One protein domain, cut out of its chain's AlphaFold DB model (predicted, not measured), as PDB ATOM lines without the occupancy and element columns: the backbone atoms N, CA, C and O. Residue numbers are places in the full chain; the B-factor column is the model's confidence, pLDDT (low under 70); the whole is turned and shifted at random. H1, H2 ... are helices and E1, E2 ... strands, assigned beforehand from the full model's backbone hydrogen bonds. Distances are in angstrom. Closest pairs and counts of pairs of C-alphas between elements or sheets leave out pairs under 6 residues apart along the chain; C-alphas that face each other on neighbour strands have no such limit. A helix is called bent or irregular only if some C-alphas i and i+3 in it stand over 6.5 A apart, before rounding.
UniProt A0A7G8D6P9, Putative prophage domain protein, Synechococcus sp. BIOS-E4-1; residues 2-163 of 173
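Overview. This is residues 2 to 163 of the 173 residues of the protein "Putative prophage domain protein" of Synechococcus sp. BIOS-E4-1 (UniProt A0A7G8D6P9). One very long helix, H2, makes the long axis; its far end, residues 49 to 61, packs on one face of a small four-stranded sheet, whose other face no named helix covers. Short helix H1 folds back beside the beginning of H2, H3 and H4 form a small helical corner partway along it, and H5 lies near it toward the sheet. The printed part has 162 residues, in the order H1 H2 E1 H3 H4 H5 E2 E3 E4; the mixed sheet runs E1 E4 E3 E2, and the class is mixed, helices and strands. The outline is a rod of 75 by 28 by 26 A, only just loose, close to extended, with a radius of gyration of the C-alphas of 22.4 A.

Along the chain. H1, residues 2 to 11, begins at C-alpha 2 (48.496, 97.268, 51.991) and is 15.0 A long. H2, residues 15 to 63, is 72.2 A long and ends at C-alpha 63 (75.548, 131.791, 16.773); it is neither bent nor irregular, but only just: C-alphas 20 and 23 are 6.1 A apart. E1 is residues 71 to 75, H3 82 to 90, H4 92 to 97 and H5 107 to 115. H3 is only just irregular, with C-alphas 83 and 86 6.7 A apart. E2 is residues 142 to 144, E3 148 to 153, 15.6 A, and E4 157 to 162, 16.2 A, ending at C-alpha 162 (64.958, 131.655, 36.106).

Arrangement. H2 is on the sheet at a height of 12.8 A, in two layers, a helix on one face of a sheet. It lies over E4 and E3, slantwise at 46 degrees to E3 on the local plane; its closest C-alphas to E3 are Ala 56 and Leu 150, 7.3 A. E2, E3 and E4 form a meander, each strand the antiparallel neighbour of the one before, with N 143 and O 150 at 2.8 A and N 159 and O 151 at 2.8 A. E1 is parallel to E4, with N 73 and O 158 at 2.8 A. With residues 38 to 42 alone H2 touches H3, closest C-alphas Ala 38 and Leu 84, 6.7 A, at a steep tilt of 54 degrees. H3 touches H4, closest C-alphas Ala 88 and Asp 95, 4.9 A. H5 is close to H2 but not clearly touching, C-alphas of Leu 50 and Leu 113 7.9 A apart; so is H1, C-alphas of Ser 9 and Trp 17 7.1 A apart, running opposite ways at 3 degrees, a shallow tilt. Every O i to N i+4 pair is within hydrogen-bond range in H1 and H5; in H2 41 of 45, H3 3 of 5, H4 1 of 2.

Size, cuts and confidence. The C-alphas of Gln 13 and Glu 66, the two farthest apart, are 75.9 A apart. Residues 11 to 16 and 26 to 34 stand free. The printed part has no cut; the link H5 to E2, 26 residues, is long. Mean pLDDT of the printed part is 72.2, with 62 residues under 70, among them 2 to 18, 84 to 99 and 124 to 136.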
ATOM      1  N   ILE A   2      49.983  97.292  51.999       58.12
ATOM      2  CA  ILE A   2      48.496  97.268  51.991       58.12
ATOM      3  C   ILE A   2      47.928  95.843  52.157       58.12
ATOM      4  O   ILE A   2      47.007  95.623  52.941       58.12
ATOM      5  N   LEU A   3      48.538  94.852  51.497       59.84
ATOM      6  CA  LEU A   3      48.126  93.447  51.598       59.84
ATOM      7  C   LEU A   3      48.312  92.857  53.012       59.84
ATOM      8  O   LEU A   3      47.507  92.049  53.462       59.84
ATOM      9  N   GLN A   4      49.356  93.288  53.727       61.94
ATOM     10  CA  GLN A   4      49.680  92.806  55.075       61.94
ATOM     11  C   GLN A   4      48.721  93.386  56.124       61.94
ATOM     12  O   GLN A   4      48.294  92.671  57.025       61.94
ATOM     13  N   LEU A   5      48.309  94.649  55.959       59.97
ATOM     14  CA  LEU A   5      47.267  95.289  56.774       59.97
ATOM     15  C   LEU A   5      45.903  94.604  56.606       59.97
ATOM     16  O   LEU A   5      45.203  94.363  57.590       59.97
ATOM     17  N   LEU A   6      45.548  94.227  55.374       62.56
ATOM     18  CA  LEU A   6      44.329  93.466  55.087       62.56
ATOM     19  C   LEU A   6      44.376  92.055  55.691       62.56
ATOM     20  O   LEU A   6      43.379  91.609  56.260       62.56
ATOM     21  N   ALA A   7      45.525  91.377  55.631       63.06
ATOM     22  CA  ALA A   7      45.708  90.056  56.233       63.06
ATOM     23  C   ALA A   7      45.578  90.087  57.768       63.06
ATOM     24  O   ALA A   7      44.836  89.284  58.334       63.06
ATOM     25  N   LEU A   8      46.197  91.068  58.438       60.38
ATOM     26  CA  LEU A   8      46.044  91.279  59.886       60.38
ATOM     27  C   LEU A   8      44.599  91.628  60.280       60.38
ATOM     28  O   LEU A   8      44.105  91.149  61.299       60.38
ATOM     29  N   SER A   9      43.882  92.393  59.447       59.00
ATOM     30  CA  SER A   9      42.481  92.762  59.706       59.00
ATOM     31  C   SER A   9      41.495  91.589  59.638       59.00
ATOM     32  O   SER A   9      40.417  91.661  60.223       59.00
ATOM     33  N   ARG A  10      41.840  90.509  58.919       61.66
ATOM     34  CA  ARG A  10      41.027  89.283  58.871       61.66
ATOM     35  C   ARG A  10      41.235  88.403  60.102       61.66
ATOM     36  O   ARG A  10      40.297  87.718  60.494       61.66
ATOM     37  N   LEU A  11      42.426  88.440  60.706       61.50
ATOM     38  CA  LEU A  11      42.744  87.691  61.928       61.50
ATOM     39  C   LEU A  11      42.071  88.297  63.170       61.50
ATOM     40  O   LEU A  11      41.665  87.580  64.079       61.50
ATOM     41  N   VAL A  12      41.928  89.623  63.204       60.06
ATOM     42  CA  VAL A  12      41.292  90.351  64.305       60.06
ATOM     43  C   VAL A  12      39.818  90.571  63.950       60.06
ATOM     44  O   VAL A  12      39.474  91.554  63.302       60.06
ATOM     45  N   GLN A  13      38.926  89.660  64.357       59.31
ATOM     46  CA  GLN A  13      37.462  89.739  64.160       59.31
ATOM     47  C   GLN A  13      36.794  90.891  64.953       59.31
ATOM     48  O   GLN A  13      35.789  90.702  65.634       59.31
ATOM     49  N   ARG A  14      37.342  92.111  64.911       60.12
ATOM     50  CA  ARG A  14      36.747  93.295  65.543       60.12
ATOM     51  C   ARG A  14      36.190  94.237  64.471       60.12
ATOM     52  O   ARG A  14      36.975  94.852  63.746       60.12
ATOM     53  N   PRO A  15      34.858  94.419  64.377       60.28
ATOM     54  CA  PRO A  15      34.235  95.263  63.351       60.28
ATOM     55  C   PRO A  15      34.681  96.734  63.432       60.28
ATOM     56  O   PRO A  15      34.781  97.404  62.408       60.28
ATOM     57  N   LEU A  16      35.060  97.206  64.625       61.81
ATOM     58  CA  LEU A  16      35.611  98.547  64.862       61.81
ATOM     59  C   LEU A  16      36.933  98.825  64.130       61.81
ATOM     60  O   LEU A  16      37.226  99.973  63.814       61.81
ATOM     61  N   TRP A  17      37.726  97.801  63.802       62.28
ATOM     62  CA  TRP A  17      38.999  98.001  63.101       62.28
ATOM     63  C   TRP A  17      38.789  98.373  61.625       62.28
ATOM     64  O   TRP A  17      39.538  99.172  61.063       62.28
ATOM     65  N   ARG A  18      37.708  97.877  61.005       63.97
ATOM     66  CA  ARG A  18      37.331  98.234  59.625       63.97
ATOM     67  C   ARG A  18      36.945  99.711  59.500       63.97
ATOM     68  O   ARG A  18      37.267 100.322  58.486       63.97
ATOM     69  N   LEU A  19      36.339 100.284  60.542       71.75
ATOM     70  CA  LEU A  19      35.994 101.710  60.614       71.75
ATOM     71  C   LEU A  19      37.225 102.624  60.636       71.75
ATOM     72  O   LEU A  19      37.141 103.735  60.132       71.75
ATOM     73  N   GLY A  20      38.365 102.169  61.167       72.50
ATOM     74  CA  GLY A  20      39.614 102.939  61.150       72.50
ATOM     75  C   GLY A  20      40.448 102.719  59.886       72.50
ATOM     76  O   GLY A  20      40.988 103.666  59.324       72.50
ATOM     77  N   VAL A  21      40.543 101.475  59.405       77.56
ATOM     78  CA  VAL A  21      41.452 101.112  58.304       77.56
ATOM     79  C   VAL A  21      40.944 101.579  56.940       77.56
ATOM     80  O   VAL A  21      41.730 102.086  56.143       77.56
ATOM     81  N   ILE A  22      39.644 101.445  56.661       80.56
ATOM     82  CA  ILE A  22      39.055 101.850  55.373       80.56
ATOM     83  C   ILE A  22      39.270 103.346  55.080       80.56
ATOM     84  O   ILE A  22      39.796 103.650  54.008       80.56
ATOM     85  N   PRO A  23      38.944 104.290  55.989       83.00
ATOM     86  CA  PRO A  23      39.198 105.705  55.727       83.00
ATOM     87  C   PRO A  23      40.691 106.022  55.634       83.00
ATOM     88  O   PRO A  23      41.064 106.905  54.871       83.00
ATOM     89  N   MET A  24      41.558 105.288  56.336       82.06
ATOM     90  CA  MET A  24      43.014 105.458  56.245       82.06
ATOM     91  C   MET A  24      43.546 105.050  54.862       82.06
ATOM     92  O   MET A  24      44.307 105.796  54.247       82.06
ATOM     93  N   ILE A  25      43.085 103.913  54.327       82.88
ATOM     94  CA  ILE A  25      43.402 103.471  52.960       82.88
ATOM     95  C   ILE A  25      42.859 104.474  51.942       82.88
ATOM     96  O   ILE A  25      43.582 104.867  51.030       82.88
ATOM     97  N   TRP A  26      41.612 104.915  52.107       85.38
ATOM     98  CA  TRP A  26      41.011 105.911  51.225       85.38
ATOM     99  C   TRP A  26      41.802 107.220  51.227       85.38
ATOM    100  O   TRP A  26      42.118 107.756  50.169       85.38
ATOM    101  N   LEU A  27      42.204 107.693  52.407       84.56
ATOM    102  CA  LEU A  27      43.031 108.883  52.553       84.56
ATOM    103  C   LEU A  27      44.392 108.702  51.871       84.56
ATOM    104  O   LEU A  27      44.816 109.589  51.137       84.56
ATOM    105  N   MET A  28      45.037 107.540  52.016       83.62
ATOM    106  CA  MET A  28      46.263 107.211  51.277       83.62
ATOM    107  C   MET A  28      46.065 107.269  49.760       83.62
ATOM    108  O   MET A  28      46.900 107.841  49.061       83.62
ATOM    109  N   VAL A  29      44.970 106.705  49.243       84.06
ATOM    110  CA  VAL A  29      44.650 106.721  47.807       84.06
ATOM    111  C   VAL A  29      44.437 108.152  47.316       84.06
ATOM    112  O   VAL A  29      45.055 108.554  46.330       84.06
ATOM    113  N   VAL A  30      43.630 108.946  48.023       83.81
ATOM    114  CA  VAL A  30      43.348 110.343  47.662       83.81
ATOM    115  C   VAL A  30      44.617 111.191  47.705       83.81
ATOM    116  O   VAL A  30      44.881 111.937  46.764       83.81
ATOM    117  N   VAL A  31      45.438 111.050  48.750       80.62
ATOM    118  CA  VAL A  31      46.718 111.765  48.871       80.62
ATOM    119  C   VAL A  31      47.672 111.360  47.751       80.62
ATOM    120  O   VAL A  31      48.275 112.232  47.132       80.62
ATOM    121  N   SER A  32      47.776 110.066  47.438       80.06
ATOM    122  CA  SER A  32      48.663 109.578  46.373       80.06
ATOM    123  C   SER A  32      48.227 110.083  45.000       80.06
ATOM    124  O   SER A  32      49.063 110.503  44.202       80.06
ATOM    125  N   TYR A  33      46.918 110.095  44.734       83.12
ATOM    126  CA  TYR A  33      46.355 110.631  43.499       83.12
ATOM    127  C   TYR A  33      46.573 112.144  43.384       83.12
ATOM    128  O   TYR A  33      47.075 112.616  42.365       83.12
ATOM    129  N   ALA A  34      46.252 112.906  44.434       78.12
ATOM    130  CA  ALA A  34      46.430 114.357  44.451       78.12
ATOM    131  C   ALA A  34      47.907 114.742  44.286       78.12
ATOM    132  O   ALA A  34      48.232 115.626  43.493       78.12
ATOM    133  N   TYR A  35      48.801 114.034  44.981       77.25
ATOM    134  CA  TYR A  35      50.243 114.208  44.856       77.25
ATOM    135  C   TYR A  35      50.731 113.882  43.440       77.25
ATOM    136  O   TYR A  35      51.407 114.703  42.824       77.25
ATOM    137  N   GLY A  36      50.342 112.729  42.887       77.62
ATOM    138  CA  GLY A  36      50.721 112.320  41.534       77.62
ATOM    139  C   GLY A  36      50.221 113.292  40.464       77.62
ATOM    140  O   GLY A  36      50.978 113.671  39.571       77.62
ATOM    141  N   HIS A  37      48.979 113.764  40.581       81.31
ATOM    142  CA  HIS A  37      48.410 114.751  39.667       81.31
ATOM    143  C   HIS A  37      49.145 116.096  39.753       81.31
ATOM    144  O   HIS A  37      49.469 116.697  38.728       81.31
ATOM    145  N   ALA A  38      49.443 116.566  40.964       75.69
ATOM    146  CA  ALA A  38      50.169 117.810  41.172       75.69
ATOM    147  C   ALA A  38      51.619 117.728  40.660       75.69
ATOM    148  O   ALA A  38      52.086 118.647  39.986       75.69
ATOM    149  N   PHE A  39      52.300 116.604  40.896       78.25
ATOM    150  CA  PHE A  39      53.633 116.333  40.361       78.25
ATOM    151  C   PHE A  39      53.628 116.299  38.826       78.25
ATOM    152  O   PHE A  39      54.450 116.951  38.186       78.25
ATOM    153  N   ALA A  40      52.660 115.611  38.215       80.75
ATOM    154  CA  ALA A  40      52.521 115.559  36.762       80.75
ATOM    155  C   ALA A  40      52.215 116.937  36.152       80.75
ATOM    156  O   ALA A  40      52.764 117.288  35.106       80.75
ATOM    157  N   ALA A  41      51.366 117.738  36.803       80.62
ATOM    158  CA  ALA A  41      51.065 119.101  36.373       80.62
ATOM    159  C   ALA A  41      52.305 120.007  36.437       80.62
ATOM    160  O   ALA A  41      52.556 120.762  35.496       80.62
ATOM    161  N   GLN A  42      53.111 119.888  37.500       79.12
ATOM    162  CA  GLN A  42      54.394 120.582  37.609       79.12
ATOM    163  C   GLN A  42      55.352 120.153  36.499       79.12
ATOM    164  O   GLN A  42      55.875 121.007  35.787       79.12
ATOM    165  N   GLY A  43      55.509 118.842  36.294       79.25
ATOM    166  CA  GLY A  43      56.381 118.286  35.266       79.25
ATOM    167  C   GLY A  43      56.034 118.800  33.869       79.25
ATOM    168  O   GLY A  43      56.906 119.296  33.166       79.25
ATOM    169  N   ARG A  44      54.751 118.783  33.484       82.00
ATOM    170  CA  ARG A  44      54.304 119.317  32.182       82.00
ATOM    171  C   ARG A  44      54.565 120.817  32.044       82.00
ATOM    172  O   ARG A  44      54.995 121.270  30.982       82.00
ATOM    173  N   PHE A  45      54.305 121.583  33.102       81.75
ATOM    174  CA  PHE A  45      54.528 123.028  33.117       81.75
ATOM    175  C   PHE A  45      56.011 123.379  32.939       81.75
ATOM    176  O   PHE A  45      56.359 124.280  32.176       81.75
ATOM    177  N   GLU A  46      56.890 122.649  33.617       79.38
ATOM    178  CA  GLU A  46      58.329 122.884  33.575       79.38
ATOM    179  C   GLU A  46      58.979 122.314  32.310       79.38
ATOM    180  O   GLU A  46      59.859 122.962  31.752       79.38
ATOM    181  N   GLN A  47      58.513 121.175  31.789       80.81
ATOM    182  CA  GLN A  47      59.046 120.552  30.572       80.81
ATOM    183  C   GLN A  47      58.911 121.466  29.344       80.81
ATOM    184  O   GLN A  47      59.838 121.568  28.543       80.81
ATOM    185  N   SER A  48      57.790 122.186  29.209       80.81
ATOM    186  CA  SER A  48      57.613 123.159  28.120       80.81
ATOM    187  C   SER A  48      58.572 124.350  28.221       80.81
ATOM    188  O   SER A  48      58.962 124.915  27.202       80.81
ATOM    189  N   ARG A  49      58.949 124.756  29.433       82.94
ATOM    190  CA  ARG A  49      59.910 125.843  29.660       82.94
ATOM    191  C   ARG A  49      61.343 125.354  29.471       82.94
ATOM    192  O   ARG A  49      62.138 126.044  28.847       82.94
ATOM    193  N   LEU A  50      61.646 124.143  29.938       80.25
ATOM    194  CA  LEU A  50      62.914 123.458  29.699       80.25
ATOM    195  C   LEU A  50      63.201 123.333  28.203       80.25
ATOM    196  O   LEU A  50      64.292 123.688  27.775       80.25
ATOM    197  N   SER A  51      62.223 122.925  27.389       81.44
ATOM    198  CA  SER A  51      62.425 122.840  25.937       81.44
ATOM    199  C   SER A  51      62.723 124.201  25.297       81.44
ATOM    200  O   SER A  51      63.565 124.280  24.405       81.44
ATOM    201  N   ARG A  52      62.112 125.291  25.786       83.56
ATOM    202  CA  ARG A  52      62.437 126.663  25.354       83.56
ATOM    203  C   ARG A  52      63.839 127.092  25.781       83.56
ATOM    204  O   ARG A  52      64.529 127.718  24.986       83.56
ATOM    205  N   ILE A  53      64.266 126.746  26.996       82.88
ATOM    206  CA  ILE A  53      65.625 127.022  27.491       82.88
ATOM    207  C   ILE A  53      66.657 126.262  26.654       82.88
ATOM    208  O   ILE A  53      67.650 126.844  26.227       82.88
ATOM    209  N   VAL A  54      66.401 124.985  26.361       81.12
ATOM    210  CA  VAL A  54      67.259 124.149  25.509       81.12
ATOM    211  C   VAL A  54      67.330 124.712  24.092       81.12
ATOM    212  O   VAL A  54      68.420 124.836  23.543       81.12
ATOM    213  N   GLY A  55      66.193 125.124  23.524       81.94
ATOM    214  CA  GLY A  55      66.150 125.805  22.230       81.94
ATOM    215  C   GLY A  55      66.907 127.138  22.232       81.94
ATOM    216  O   GLY A  55      67.632 127.443  21.294       81.94
ATOM    217  N   ALA A  56      66.802 127.929  23.300       82.56
ATOM    218  CA  ALA A  56      67.564 129.167  23.442       82.56
ATOM    219  C   ALA A  56      69.076 128.893  23.533       82.56
ATOM    220  O   ALA A  56      69.871 129.560  22.869       82.56
ATOM    221  N   ALA A  57      69.478 127.878  24.299       81.12
ATOM    222  CA  ALA A  57      70.873 127.469  24.423       81.12
ATOM    223  C   ALA A  57      71.444 126.963  23.092       81.12
ATOM    224  O   ALA A  57      72.563 127.330  22.733       81.12
ATOM    225  N   SER A  58      70.677 126.182  22.326       80.38
ATOM    226  CA  SER A  58      71.110 125.704  21.011       80.38
ATOM    227  C   SER A  58      71.232 126.841  19.995       80.38
ATOM    228  O   SER A  58      72.203 126.873  19.243       80.38
ATOM    229  N   VAL A  59      70.325 127.823  20.018       83.75
ATOM    230  CA  VAL A  59      70.432 129.037  19.192       83.75
ATOM    231  C   VAL A  59      71.687 129.837  19.547       83.75
ATOM    232  O   VAL A  59      72.414 130.258  18.650       83.75
ATOM    233  N   LEU A  60      71.989 130.022  20.837       79.12
ATOM    234  CA  LEU A  60      73.222 130.700  21.260       79.12
ATOM    235  C   LEU A  60      74.480 129.922  20.851       79.12
ATOM    236  O   LEU A  60      75.463 130.530  20.421       79.12
ATOM    237  N   GLN A  61      74.455 128.590  20.939       79.31
ATOM    238  CA  GLN A  61      75.547 127.733  20.474       79.31
ATOM    239  C   GLN A  61      75.735 127.830  18.952       79.31
ATOM    240  O   GLN A  61      76.868 127.922  18.488       79.31
ATOM    241  N   ALA A  62      74.648 127.872  18.178       81.25
ATOM    242  CA  ALA A  62      74.696 128.011  16.724       81.25
ATOM    243  C   ALA A  62      75.238 129.379  16.274       81.25
ATOM    244  O   ALA A  62      75.889 129.465  15.238       81.25
ATOM    245  N   ARG A  63      75.015 130.445  17.056       79.88
ATOM    246  CA  ARG A  63      75.548 131.791  16.773       79.88
ATOM    247  C   ARG A  63      77.059 131.913  16.967       79.88
ATOM    248  O   ARG A  63      77.663 132.808  16.389       79.88
ATOM    249  N   ALA A  64      77.669 131.054  17.781       72.75
ATOM    250  CA  ALA A  64      79.116 131.032  17.977       72.75
ATOM    251  C   ALA A  64      79.611 129.580  18.087       72.75
ATOM    252  O   ALA A  64      79.926 129.116  19.187       72.75
ATOM    253  N   PRO A  65      79.675 128.852  16.958       68.69
ATOM    254  CA  PRO A  65      80.025 127.433  16.952       68.69
ATOM    255  C   PRO A  65      81.433 127.176  17.502       68.69
ATOM    256  O   PRO A  65      81.661 126.149  18.133       68.69
ATOM    257  N   GLU A  66      82.347 128.136  17.347       66.50
ATOM    258  CA  GLU A  66      83.734 128.047  17.827       66.50
ATOM    259  C   GLU A  66      83.857 128.142  19.357       66.50
ATOM    260  O   GLU A  66      84.820 127.668  19.963       66.50
ATOM    261  N   LYS A  67      82.842 128.715  20.008       66.81
ATOM    262  CA  LYS A  67      82.757 128.892  21.455       66.81
ATOM    263  C   LYS A  67      81.862 127.802  22.037       66.81
ATOM    264  O   LYS A  67      80.713 128.045  22.399       66.81
ATOM    265  N   HIS A  68      82.364 126.566  22.072       67.75
ATOM    266  CA  HIS A  68      81.663 125.448  22.713       67.75
ATOM    267  C   HIS A  68      81.342 125.781  24.175       67.75
ATOM    268  O   HIS A  68      82.245 125.888  25.010       67.75
ATOM    269  N   LEU A  69      80.053 125.939  24.469       70.94
ATOM    270  CA  LEU A  69      79.541 126.207  25.807       70.94
ATOM    271  C   LEU A  69      79.757 124.954  26.663       70.94
ATOM    272  O   LEU A  69      79.299 123.868  26.311       70.94
ATOM    273  N   ARG A  70      80.502 125.092  27.764       72.38
ATOM    274  CA  ARG A  70      80.892 123.969  28.634       72.38
ATOM    275  C   ARG A  70      80.254 124.024  30.004       72.38
ATOM    276  O   ARG A  70      80.059 122.968  30.589       72.38
ATOM    277  N   ALA A  71      79.929 125.207  30.513       72.44
ATOM    278  CA  ALA A  71      79.392 125.353  31.857       72.44
ATOM    279  C   ALA A  71      78.108 126.176  31.873       72.44
ATOM    280  O   ALA A  71      77.927 127.080  31.058       72.44
ATOM    281  N   VAL A  72      77.238 125.878  32.838       76.81
ATOM    282  CA  VAL A  72      76.041 126.669  33.118       76.81
ATOM    283  C   VAL A  72      75.965 126.981  34.609       76.81
ATOM    284  O   VAL A  72      76.100 126.097  35.459       76.81
ATOM    285  N   ALA A  73      75.748 128.252  34.924       77.44
ATOM    286  CA  ALA A  73      75.247 128.682  36.216       77.44
ATOM    287  C   ALA A  73      73.756 128.945  36.098       77.44
ATOM    288  O   ALA A  73      73.308 129.641  35.189       77.44
ATOM    289  N   VAL A  74      72.999 128.373  37.025       75.44
ATOM    290  CA  VAL A  74      71.560 128.573  37.118       75.44
ATOM    291  C   VAL A  74      71.290 129.457  38.325       75.44
ATOM    292  O   VAL A  74      71.690 129.128  39.439       75.44
ATOM    293  N   GLU A  75      70.620 130.575  38.099       77.75
ATOM    294  CA  GLU A  75      70.203 131.521  39.123       77.75
ATOM    295  C   GLU A  75      68.682 131.486  39.266       77.75
ATOM    296  O   GLU A  75      67.945 131.519  38.280       77.75
ATOM    297  N   GLY A  76      68.200 131.427  40.504       73.31
ATOM    298  CA  GLY A  76      66.774 131.369  40.799       73.31
ATOM    299  C   GLY A  76      66.176 129.961  40.745       73.31
ATOM    300  O   GLY A  76      66.866 128.944  40.643       73.31
ATOM    301  N   THR A  77      64.852 129.923  40.874       75.31
ATOM    302  CA  THR A  77      64.051 128.697  40.934       75.31
ATOM    303  C   THR A  77      62.976 128.724  39.863       75.31
ATOM    304  O   THR A  77      62.371 129.763  39.578       75.31
ATOM    305  N   MET A  78      62.728 127.564  39.264       77.25
ATOM    306  CA  MET A  78      61.643 127.395  38.309       77.25
ATOM    307  C   MET A  78      60.305 127.737  38.979       77.25
ATOM    308  O   MET A  78      60.031 127.262  40.087       77.25
ATOM    309  N   PRO A  79      59.444 128.550  38.342       73.81
ATOM    310  CA  PRO A  79      58.162 128.887  38.933       73.81
ATOM    311  C   PRO A  79      57.268 127.649  39.067       73.81
ATOM    312  O   PRO A  79      57.276 126.735  38.240       73.81
ATOM    313  N   ARG A  80      56.428 127.644  40.105       73.38
ATOM    314  CA  ARG A  80      55.385 126.627  40.280       73.38
ATOM    315  C   ARG A  80      54.290 126.773  39.231       73.38
ATOM    316  O   ARG A  80      53.914 127.892  38.877       73.38
ATOM    317  N   SER A  81      53.730 125.648  38.804       73.75
ATOM    318  CA  SER A  81      52.509 125.615  38.004       73.75
ATOM    319  C   SER A  81      51.367 126.307  38.752       73.75
ATOM    320  O   SER A  81      51.300 126.285  39.981       73.75
ATOM    321  N   THR A  82      50.434 126.905  38.017       72.88
ATOM    322  CA  THR A  82      49.260 127.592  38.588       72.88
ATOM    323  C   THR A  82      48.414 126.673  39.476       72.88
ATOM    324  O   THR A  82      47.861 127.120  40.480       72.88
ATOM    325  N   VAL A  83      48.389 125.374  39.158       71.31
ATOM    326  CA  VAL A  83      47.750 124.313  39.954       71.31
ATOM    327  C   VAL A  83      48.375 124.198  41.347       71.31
ATOM    328  O   VAL A  83      47.664 123.928  42.310       71.31
ATOM    329  N   LEU A  84      49.683 124.440  41.467       68.06
ATOM    330  CA  LEU A  84      50.439 124.338  42.714       68.06
ATOM    331  C   LEU A  84      50.613 125.663  43.459       68.06
ATOM    332  O   LEU A  84      50.789 125.645  44.672       68.06
ATOM    333  N   GLN A  85      50.512 126.811  42.787       69.75
ATOM    334  CA  GLN A  85      50.686 128.128  43.419       69.75
ATOM    335  C   GLN A  85      49.679 128.383  44.554       69.75
ATOM    336  O   GLN A  85      50.052 128.830  45.640       69.75
ATOM    337  N   ASN A  86      48.403 128.061  44.328       67.06
ATOM    338  CA  ASN A  86      47.349 128.213  45.333       67.06
ATOM    339  C   ASN A  86      47.493 127.258  46.532       67.06
ATOM    340  O   ASN A  86      47.430 127.732  47.671       67.06
ATOM    341  N   PRO A  87      47.677 125.937  46.338       64.19
ATOM    342  CA  PRO A  87      47.858 125.022  47.456       64.19
ATOM    343  C   PRO A  87      49.201 125.216  48.163       64.19
ATOM    344  O   PRO A  87      49.218 125.091  49.377       64.19
ATOM    345  N   ALA A  88      50.284 125.614  47.488       62.69
ATOM    346  CA  ALA A  88      51.552 125.931  48.154       62.69
ATOM    347  C   ALA A  88      51.414 127.103  49.143       62.69
ATOM    348  O   ALA A  88      51.969 127.060  50.238       62.69
ATOM    349  N   LYS A  89      50.602 128.115  48.800       65.50
ATOM    350  CA  LYS A  89      50.302 129.248  49.691       65.50
ATOM    351  C   LYS A  89      49.474 128.849  50.919       65.50
ATOM    352  O   LYS A  89      49.550 129.518  51.942       65.50
ATOM    353  N   LYS A  90      48.659 127.795  50.815       67.06
ATOM    354  CA  LYS A  90      47.771 127.326  51.896       67.06
ATOM    355  C   LYS A  90      48.354 126.159  52.700       67.06
ATOM    356  O   LYS A  90      48.024 126.003  53.868       67.06
ATOM    357  N   PHE A  91      49.214 125.350  52.088       69.06
ATOM    358  CA  PHE A  91      49.721 124.085  52.615       69.06
ATOM    359  C   PHE A  91      51.225 123.949  52.330       69.06
ATOM    360  O   PHE A  91      51.651 123.205  51.446       69.06
ATOM    361  N   HIS A  92      52.048 124.637  53.124       65.50
ATOM    362  CA  HIS A  92      53.512 124.661  52.968       65.50
ATOM    363  C   HIS A  92      54.185 123.278  52.993       65.50
ATOM    364  O   HIS A  92      55.234 123.084  52.383       65.50
ATOM    365  N   LEU A  93      53.596 122.297  53.683       66.56
ATOM    366  CA  LEU A  93      54.132 120.932  53.730       66.56
ATOM    367  C   LEU A  93      54.032 120.221  52.374       66.56
ATOM    368  O   LEU A  93      54.946 119.490  52.001       66.56
ATOM    369  N   ILE A  94      52.958 120.471  51.619       62.97
ATOM    370  CA  ILE A  94      52.768 119.906  50.276       62.97
ATOM    371  C   ILE A  94      53.762 120.533  49.293       62.97
ATOM    372  O   ILE A  94      54.280 119.842  48.419       62.97
ATOM    373  N   ASP A  95      54.096 121.812  49.483       62.41
ATOM    374  CA  ASP A  95      55.073 122.518  48.649       62.41
ATOM    375  C   ASP A  95      56.473 121.883  48.720       62.41
ATOM    376  O   ASP A  95      57.143 121.745  47.702       62.41
ATOM    377  N   ARG A  96      56.901 121.391  49.890       66.12
ATOM    378  CA  ARG A  96      58.203 120.707  50.019       66.12
ATOM    379  C   ARG A  96      58.243 119.314  49.397       66.12
ATOM    380  O   ARG A  96      59.327 118.818  49.111       66.12
ATOM    381  N   LEU A  97      57.090 118.671  49.217       69.12
ATOM    382  CA  LEU A  97      57.022 117.291  48.734       69.12
ATOM    383  C   LEU A  97      57.227 117.190  47.219       69.12
ATOM    384  O   LEU A  97      57.715 116.173  46.744       69.12
ATOM    385  N   ILE A  98      56.888 118.232  46.461       69.56
ATOM    386  CA  ILE A  98      57.066 118.268  45.005       69.56
ATOM    387  C   ILE A  98      58.247 119.196  44.731       69.56
ATOM    388  O   ILE A  98      58.053 120.399  44.820       69.56
ATOM    389  N   PRO A  99      59.469 118.736  44.430       69.12
ATOM    390  CA  PRO A  99      60.575 119.642  44.113       69.12
ATOM    391  C   PRO A  99      60.412 120.255  42.705       69.12
ATOM    392  O   PRO A  99      59.838 119.604  41.829       69.12
ATOM    393  N   PRO A 100      60.868 121.497  42.461       71.44
ATOM    394  CA  PRO A 100      60.971 122.043  41.104       71.44
ATOM    395  C   PRO A 100      62.051 121.309  40.284       71.44
ATOM    396  O   PRO A 100      63.055 120.860  40.837       71.44
ATOM    397  N   LEU A 101      61.874 121.203  38.961       70.88
ATOM    398  CA  LEU A 101      62.853 120.568  38.059       70.88
ATOM    399  C   LEU A 101      64.157 121.363  37.942       70.88
ATOM    400  O   LEU A 101      65.213 120.769  37.751       70.88
ATOM    401  N   LEU A 102      64.094 122.692  38.044       65.69
ATOM    402  CA  LEU A 102      65.261 123.571  38.039       65.69
ATOM    403  C   LEU A 102      65.298 124.406  39.320       65.69
ATOM    404  O   LEU A 102      64.444 125.262  39.553       65.69
ATOM    405  N   ASP A 103      66.326 124.171  40.122       69.38
ATOM    406  CA  ASP A 103      66.644 124.930  41.326       69.38
ATOM    407  C   ASP A 103      68.163 125.027  41.385       69.38
ATOM    408  O   ASP A 103      68.823 123.988  41.474       69.38
ATOM    409  N   GLY A 104      68.704 126.245  41.249       60.28
ATOM    410  CA  GLY A 104      70.100 126.547  40.892       60.28
ATOM    411  C   GLY A 104      71.212 125.938  41.758       60.28
ATOM    412  O   GLY A 104      72.394 126.130  41.479       60.28
ATOM    413  N   ASN A 105      70.858 125.160  42.780       62.50
ATOM    414  CA  ASN A 105      71.770 124.461  43.675       62.50
ATOM    415  C   ASN A 105      71.546 122.931  43.748       62.50
ATOM    416  O   ASN A 105      72.162 122.261  44.574       62.50
ATOM    417  N   THR A 106      70.664 122.349  42.928       63.28
ATOM    418  CA  THR A 106      70.285 120.927  43.040       63.28
ATOM    419  C   THR A 106      70.933 120.037  41.977       63.28
ATOM    420  O   THR A 106      70.997 120.359  40.798       63.28
ATOM    421  N   ILE A 107      71.383 118.845  42.383       68.12
ATOM    422  CA  ILE A 107      71.930 117.827  41.462       68.12
ATOM    423  C   ILE A 107      70.852 117.366  40.465       68.12
ATOM    424  O   ILE A 107      71.137 117.100  39.298       68.12
ATOM    425  N   PHE A 108      69.595 117.312  40.917       66.62
ATOM    426  CA  PHE A 108      68.456 116.902  40.101       66.62
ATOM    427  C   PHE A 108      68.271 117.790  38.865       66.62
ATOM    428  O   PHE A 108      68.058 117.264  37.774       66.62
ATOM    429  N   SER A 109      68.443 119.108  38.999       69.06
ATOM    430  CA  SER A 109      68.293 120.026  37.872       69.06
ATOM    431  C   SER A 109      69.350 119.830  36.794       69.06
ATOM    432  O   SER A 109      69.046 119.901  35.604       69.06
ATOM    433  N   MET A 110      70.582 119.506  37.191       71.25
ATOM    434  CA  MET A 110      71.650 119.203  36.238       71.25
ATOM    435  C   MET A 110      71.435 117.879  35.524       71.25
ATOM    436  O   MET A 110      71.663 117.787  34.318       71.25
ATOM    437  N   THR A 111      70.926 116.869  36.228       72.25
ATOM    438  CA  THR A 111      70.527 115.608  35.596       72.25
ATOM    439  C   THR A 111      69.435 115.840  34.553       72.25
ATOM    440  O   THR A 111      69.525 115.296  33.456       72.25
ATOM    441  N   GLN A 112      68.446 116.689  34.842       71.81
ATOM    442  CA  GLN A 112      67.383 117.032  33.892       71.81
ATOM    443  C   GLN A 112      67.917 117.780  32.666       71.81
ATOM    444  O   GLN A 112      67.595 117.418  31.537       71.81
ATOM    445  N   LEU A 113      68.797 118.767  32.854       72.94
ATOM    446  CA  LEU A 113      69.444 119.463  31.737       72.94
ATOM    447  C   LEU A 113      70.259 118.501  30.858       72.94
ATOM    448  O   LEU A 113      70.152 118.547  29.630       72.94
ATOM    449  N   ARG A 114      70.994 117.567  31.475       76.25
ATOM    450  CA  ARG A 114      71.753 116.532  30.762       76.25
ATOM    451  C   ARG A 114      70.841 115.585  29.978       76.25
ATOM    452  O   ARG A 114      71.163 115.266  28.836       76.25
ATOM    453  N   LEU A 115      69.704 115.172  30.548       75.25
ATOM    454  CA  LEU A 115      68.693 114.360  29.852       75.25
ATOM    455  C   LEU A 115      68.120 115.078  28.621       75.25
ATOM    456  O   LEU A 115      67.786 114.431  27.634       75.25
ATOM    457  N   HIS A 116      68.061 116.408  28.651       69.38
ATOM    458  CA  HIS A 116      67.646 117.236  27.520       69.38
ATOM    459  C   HIS A 116      68.786 117.586  26.541       69.38
ATOM    460  O   HIS A 116      68.616 118.454  25.688       69.38
ATOM    461  N   GLY A 117      69.937 116.908  26.630       63.62
ATOM    462  CA  GLY A 117      71.053 117.053  25.690       63.62
ATOM    463  C   GLY A 117      72.011 118.206  25.999       63.62
ATOM    464  O   GLY A 117      72.960 118.425  25.248       63.62
ATOM    465  N   LEU A 118      71.815 118.922  27.109       67.81
ATOM    466  CA  LEU A 118      72.715 119.984  27.553       67.81
ATOM    467  C   LEU A 118      73.758 119.406  28.517       67.81
ATOM    468  O   LEU A 118      73.527 119.287  29.720       67.81
ATOM    469  N   GLN A 119      74.920 119.022  27.989       70.62
ATOM    470  CA  GLN A 119      76.037 118.493  28.782       70.62
ATOM    471  C   GLN A 119      76.881 119.619  29.398       70.62
ATOM    472  O   GLN A 119      78.077 119.722  29.139       70.62
ATOM    473  N   PHE A 120      76.262 120.481  30.203       72.75
ATOM    474  CA  PHE A 120      76.986 121.544  30.898       72.75
ATOM    475  C   PHE A 120      77.549 121.067  32.238       72.75
ATOM    476  O   PHE A 120      76.893 120.348  32.995       72.75
ATOM    477  N   GLU A 121      78.762 121.502  32.555       73.62
ATOM    478  CA  GLU A 121      79.327 121.445  33.896       73.62
ATOM    479  C   GLU A 121      78.659 122.497  34.789       73.62
ATOM    480  O   GLU A 121      78.441 123.644  34.391       73.62
ATOM    481  N   GLN A 122      78.329 122.110  36.021       70.19
ATOM    482  CA  GLN A 122      77.780 123.038  37.001       70.19
ATOM    483  C   GLN A 122      78.860 123.977  37.517       70.19
ATOM    484  O   GLN A 122      79.844 123.531  38.106       70.19
ATOM    485  N   ARG A 123      78.626 125.284  37.380       70.12
ATOM    486  CA  ARG A 123      79.380 126.311  38.105       70.12
ATOM    487  C   ARG A 123      78.468 127.055  39.059       70.12
ATOM    488  O   ARG A 123      77.320 127.354  38.735       70.12
ATOM    489  N   ARG A 124      78.984 127.369  40.251       67.19
ATOM    490  CA  ARG A 124      78.301 128.318  41.139       67.19
ATOM    491  C   ARG A 124      78.383 129.704  40.521       67.19
ATOM    492  O   ARG A 124      79.427 130.059  39.988       67.19
ATOM    493  N   GLN A 125      77.332 130.504  40.671       65.44
ATOM    494  CA  GLN A 125      77.312 131.894  40.204       65.44
ATOM    495  C   GLN A 125      78.529 132.693  40.701       65.44
ATOM    496  O   GLN A 125      79.155 133.407  39.927       65.44
ATOM    497  N   SER A 126      78.944 132.479  41.956       62.44
ATOM    498  CA  SER A 126      80.126 133.112  42.561       62.44
ATOM    499  C   SER A 126      81.466 132.739  41.911       62.44
ATOM    500  O   SER A 126      82.486 133.344  42.227       62.44
ATOM    501  N   GLN A 127      81.489 131.724  41.045       60.38
ATOM    502  CA  GLN A 127      82.673 131.279  40.305       60.38
ATOM    503  C   GLN A 127      82.712 131.828  38.875       60.38
ATOM    504  O   GLN A 127      83.721 131.644  38.191       60.38
ATOM    505  N   LEU A 128      81.650 132.493  38.406       63.59
ATOM    506  CA  LEU A 128      81.697 133.197  37.131       63.59
ATOM    507  C   LEU A 128      82.480 134.491  37.322       63.59
ATOM    508  O   LEU A 128      82.196 135.278  38.223       63.59
ATOM    509  N   LYS A 129      83.476 134.710  36.458       57.84
ATOM    510  CA  LYS A 129      84.186 135.988  36.384       57.84
ATOM    511  C   LYS A 129      83.156 137.051  35.994       57.84
ATOM    512  O   LYS A 129      82.658 137.060  34.872       57.84
ATOM    513  N   THR A 130      82.777 137.867  36.966       58.69
ATOM    514  CA  THR A 130      81.703 138.861  36.909       58.69
ATOM    515  C   THR A 130      81.822 139.794  35.707       58.69
ATOM    516  O   THR A 130      82.782 140.552  35.609       58.69
ATOM    517  N   SER A 131      80.804 139.769  34.841       47.09
ATOM    518  CA  SER A 131      80.321 140.920  34.056       47.09
ATOM    519  C   SER A 131      78.884 140.690  33.538       47.09
ATOM    520  O   SER A 131      78.503 141.206  32.489       47.09
ATOM    521  N   GLY A 132      78.086 139.861  34.218       52.00
ATOM    522  CA  GLY A 132      76.667 139.703  33.894       52.00
ATOM    523  C   GLY A 132      75.875 140.744  34.671       52.00
ATOM    524  O   GLY A 132      75.889 140.713  35.897       52.00
ATOM    525  N   SER A 133      75.248 141.691  33.976       52.62
ATOM    526  CA  SER A 133      74.279 142.608  34.579       52.62
ATOM    527  C   SER A 133      73.134 141.792  35.188       52.62
ATOM    528  O   SER A 133      72.645 140.865  34.545       52.62
ATOM    529  N   ASP A 134      72.648 142.159  36.382       57.56
ATOM    530  CA  ASP A 134      71.420 141.590  36.980       57.56
ATOM    531  C   ASP A 134      70.203 141.710  36.042       57.56
ATOM    532  O   ASP A 134      69.163 141.082  36.241       57.56
ATOM    533  N   LYS A 135      70.315 142.556  35.012       63.78
ATOM    534  CA  LYS A 135      69.318 142.754  33.974       63.78
ATOM    535  C   LYS A 135      69.819 142.139  32.679       63.78
ATOM    536  O   LYS A 135      70.842 142.547  32.137       63.78
ATOM    537  N   CYS A 136      69.035 141.210  32.145       69.06
ATOM    538  CA  CYS A 136      69.259 140.699  30.804       69.06
ATOM    539  C   CYS A 136      69.076 141.832  29.785       69.06
ATOM    540  O   CYS A 136      67.967 142.337  29.594       69.06
ATOM    541  N   GLU A 137      70.170 142.231  29.145       72.00
ATOM    542  CA  GLU A 137      70.165 143.176  28.034       72.00
ATOM    543  C   GLU A 137      70.066 142.411  26.712       72.00
ATOM    544  O   GLU A 137      70.740 141.400  26.512       72.00
ATOM    545  N   LEU A 138      69.210 142.890  25.805       70.44
ATOM    546  CA  LEU A 138      69.066 142.325  24.464       70.44
ATOM    547  C   LEU A 138      70.390 142.487  23.705       70.44
ATOM    548  O   LEU A 138      70.721 143.580  23.253       70.44
ATOM    549  N   SER A 139      71.137 141.397  23.559       72.38
ATOM    550  CA  SER A 139      72.400 141.353  22.823       72.38
ATOM    551  C   SER A 139      72.487 140.084  21.971       72.38
ATOM    552  O   SER A 139      71.665 139.176  22.086       72.38
ATOM    553  N   ILE A 140      73.481 140.004  21.083       73.00
ATOM    554  CA  ILE A 140      73.689 138.820  20.228       73.00
ATOM    555  C   ILE A 140      73.997 137.574  21.082       73.00
ATOM    556  O   ILE A 140      73.584 136.462  20.729       73.00
ATOM    557  N   ASP A 141      74.643 137.790  22.230       75.56
ATOM    558  CA  ASP A 141      75.069 136.789  23.208       75.56
ATOM    559  C   ASP A 141      74.050 136.547  24.341       75.56
ATOM    560  O   ASP A 141      74.337 135.802  25.284       75.56
ATOM    561  N   ALA A 142      72.855 137.144  24.260       80.75
ATOM    562  CA  ALA A 142      71.808 136.990  25.263       80.75
ATOM    563  C   ALA A 142      70.422 136.750  24.649       80.75
ATOM    564  O   ALA A 142      70.037 137.318  23.629       80.75
ATOM    565  N   ILE A 143      69.633 135.908  25.311       81.56
ATOM    566  CA  ILE A 143      68.216 135.700  25.037       81.56
ATOM    567  C   ILE A 143      67.451 136.071  26.301       81.56
ATOM    568  O   ILE A 143      67.509 135.374  27.312       81.56
ATOM    569  N   CYS A 144      66.718 137.178  26.226       80.38
ATOM    570  CA  CYS A 144      65.908 137.692  27.320       80.38
ATOM    571  C   CYS A 144      64.436 137.408  27.032       80.38
ATOM    572  O   CYS A 144      63.872 137.937  26.073       80.38
ATOM    573  N   THR A 145      63.801 136.582  27.858       77.25
ATOM    574  CA  THR A 145      62.354 136.343  27.802       77.25
ATOM    575  C   THR A 145      61.699 136.786  29.107       77.25
ATOM    576  O   THR A 145      62.366 137.031  30.109       77.25
ATOM    577  N   SER A 146      60.369 136.864  29.124       71.50
ATOM    578  CA  SER A 146      59.614 137.127  30.355       71.50
ATOM    579  C   SER A 146      59.696 135.987  31.380       71.50
ATOM    580  O   SER A 146      59.261 136.156  32.512       71.50
ATOM    581  N   GLU A 147      60.178 134.808  30.977       72.44
ATOM    582  CA  GLU A 147      60.196 133.592  31.795       72.44
ATOM    583  C   GLU A 147      61.596 133.248  32.315       72.44
ATOM    584  O   GLU A 147      61.739 132.754  33.434       72.44
ATOM    585  N   PHE A 148      62.609 133.502  31.493       79.88
ATOM    586  CA  PHE A 148      64.014 133.247  31.775       79.88
ATOM    587  C   PHE A 148      64.903 134.199  30.972       79.88
ATOM    588  O   PHE A 148      64.537 134.647  29.880       79.88
ATOM    589  N   SER A 149      66.097 134.449  31.484       80.62
ATOM    590  CA  SER A 149      67.200 135.050  30.743       80.62
ATOM    591  C   SER A 149      68.312 134.027  30.581       80.62
ATOM    592  O   SER A 149      68.629 133.276  31.501       80.62
ATOM    593  N   LEU A 150      68.890 133.977  29.390       82.31
ATOM    594  CA  LEU A 150      70.042 133.144  29.094       82.31
ATOM    595  C   LEU A 150      71.115 134.029  28.472       82.31
ATOM    596  O   LEU A 150      70.915 134.556  27.382       82.31
ATOM    597  N   GLN A 151      72.233 134.203  29.164       83.00
ATOM    598  CA  GLN A 151      73.327 135.067  28.737       83.00
ATOM    599  C   GLN A 151      74.629 134.277  28.699       83.00
ATOM    600  O   GLN A 151      74.938 133.526  29.623       83.00
ATOM    601  N   ARG A 152      75.421 134.456  27.645       78.12
ATOM    602  CA  ARG A 152      76.800 133.971  27.627       78.12
ATOM    603  C   ARG A 152      77.676 134.894  28.473       78.12
ATOM    604  O   ARG A 152      77.677 136.107  28.277       78.12
ATOM    605  N   ILE A 153      78.440 134.312  29.393       76.31
ATOM    606  CA  ILE A 153      79.421 135.022  30.213       76.31
ATOM    607  C   ILE A 153      80.809 134.487  29.857       76.31
ATOM    608  O   ILE A 153      81.133 133.323  30.082       76.31
ATOM    609  N   GLY A 154      81.637 135.345  29.260       71.81
ATOM    610  CA  GLY A 154      82.932 134.942  28.709       71.81
ATOM    611  C   GLY A 154      82.799 134.040  27.476       71.81
ATOM    612  O   GLY A 154      81.830 134.126  26.727       71.81
ATOM    613  N   ASP A 155      83.786 133.171  27.246       71.12
ATOM    614  CA  ASP A 155      83.844 132.363  26.018       71.12
ATOM    615  C   ASP A 155      83.156 130.997  26.115       71.12
ATOM    616  O   ASP A 155      82.885 130.386  25.086       71.12
ATOM    617  N   ARG A 156      82.906 130.472  27.322       74.44
ATOM    618  CA  ARG A 156      82.445 129.079  27.506       74.44
ATOM    619  C   ARG A 156      81.360 128.883  28.563       74.44
ATOM    620  O   ARG A 156      80.877 127.756  28.694       74.44
ATOM    621  N   ASP A 157      80.967 129.933  29.277       78.56
ATOM    622  CA  ASP A 157      80.013 129.816  30.377       78.56
ATOM    623  C   ASP A 157      78.667 130.452  29.991       78.56
ATOM    624  O   ASP A 157      78.602 131.467  29.293       78.56
ATOM    625  N   LEU A 158      77.579 129.836  30.445       79.12
ATOM    626  CA  LEU A 158      76.214 130.341  30.337       79.12
ATOM    627  C   LEU A 158      75.681 130.696  31.722       79.12
ATOM    628  O   LEU A 158      75.808 129.915  32.662       79.12
ATOM    629  N   LEU A 159      75.018 131.839  31.830       81.44
ATOM    630  CA  LEU A 159      74.179 132.190  32.964       81.44
ATOM    631  C   LEU A 159      72.715 132.051  32.545       81.44
ATOM    632  O   LEU A 159      72.245 132.754  31.652       81.44
ATOM    633  N   LEU A 160      72.008 131.130  33.191       81.62
ATOM    634  CA  LEU A 160      70.569 130.941  33.077       81.62
ATOM    635  C   LEU A 160      69.912 131.526  34.325       81.62
ATOM    636  O   LEU A 160      70.043 130.944  35.397       81.62
ATOM    637  N   GLN A 161      69.172 132.623  34.200       79.88
ATOM    638  CA  GLN A 161      68.378 133.151  35.309       79.88
ATOM    639  C   GLN A 161      66.908 132.794  35.094       79.88
ATOM    640  O   GLN A 161      66.303 133.074  34.055       79.88
ATOM    641  N   LEU A 162      66.330 132.133  36.089       75.88
ATOM    642  CA  LEU A 162      64.958 131.655  36.106       75.88
ATOM    643  C   LEU A 162      64.102 132.640  36.884       75.88
ATOM    644  O   LEU A 162      64.435 132.998  38.012       75.88
ATOM    645  N   ASN A 163      62.973 133.036  36.290       67.00
ATOM    646  CA  ASN A 163      62.071 134.020  36.877       67.00
ATOM    647  C   ASN A 163      62.808 135.317  37.274       67.00
ATOM    648  O   ASN A 163      62.813 135.682  38.457       67.00
TER     649      ASN A 163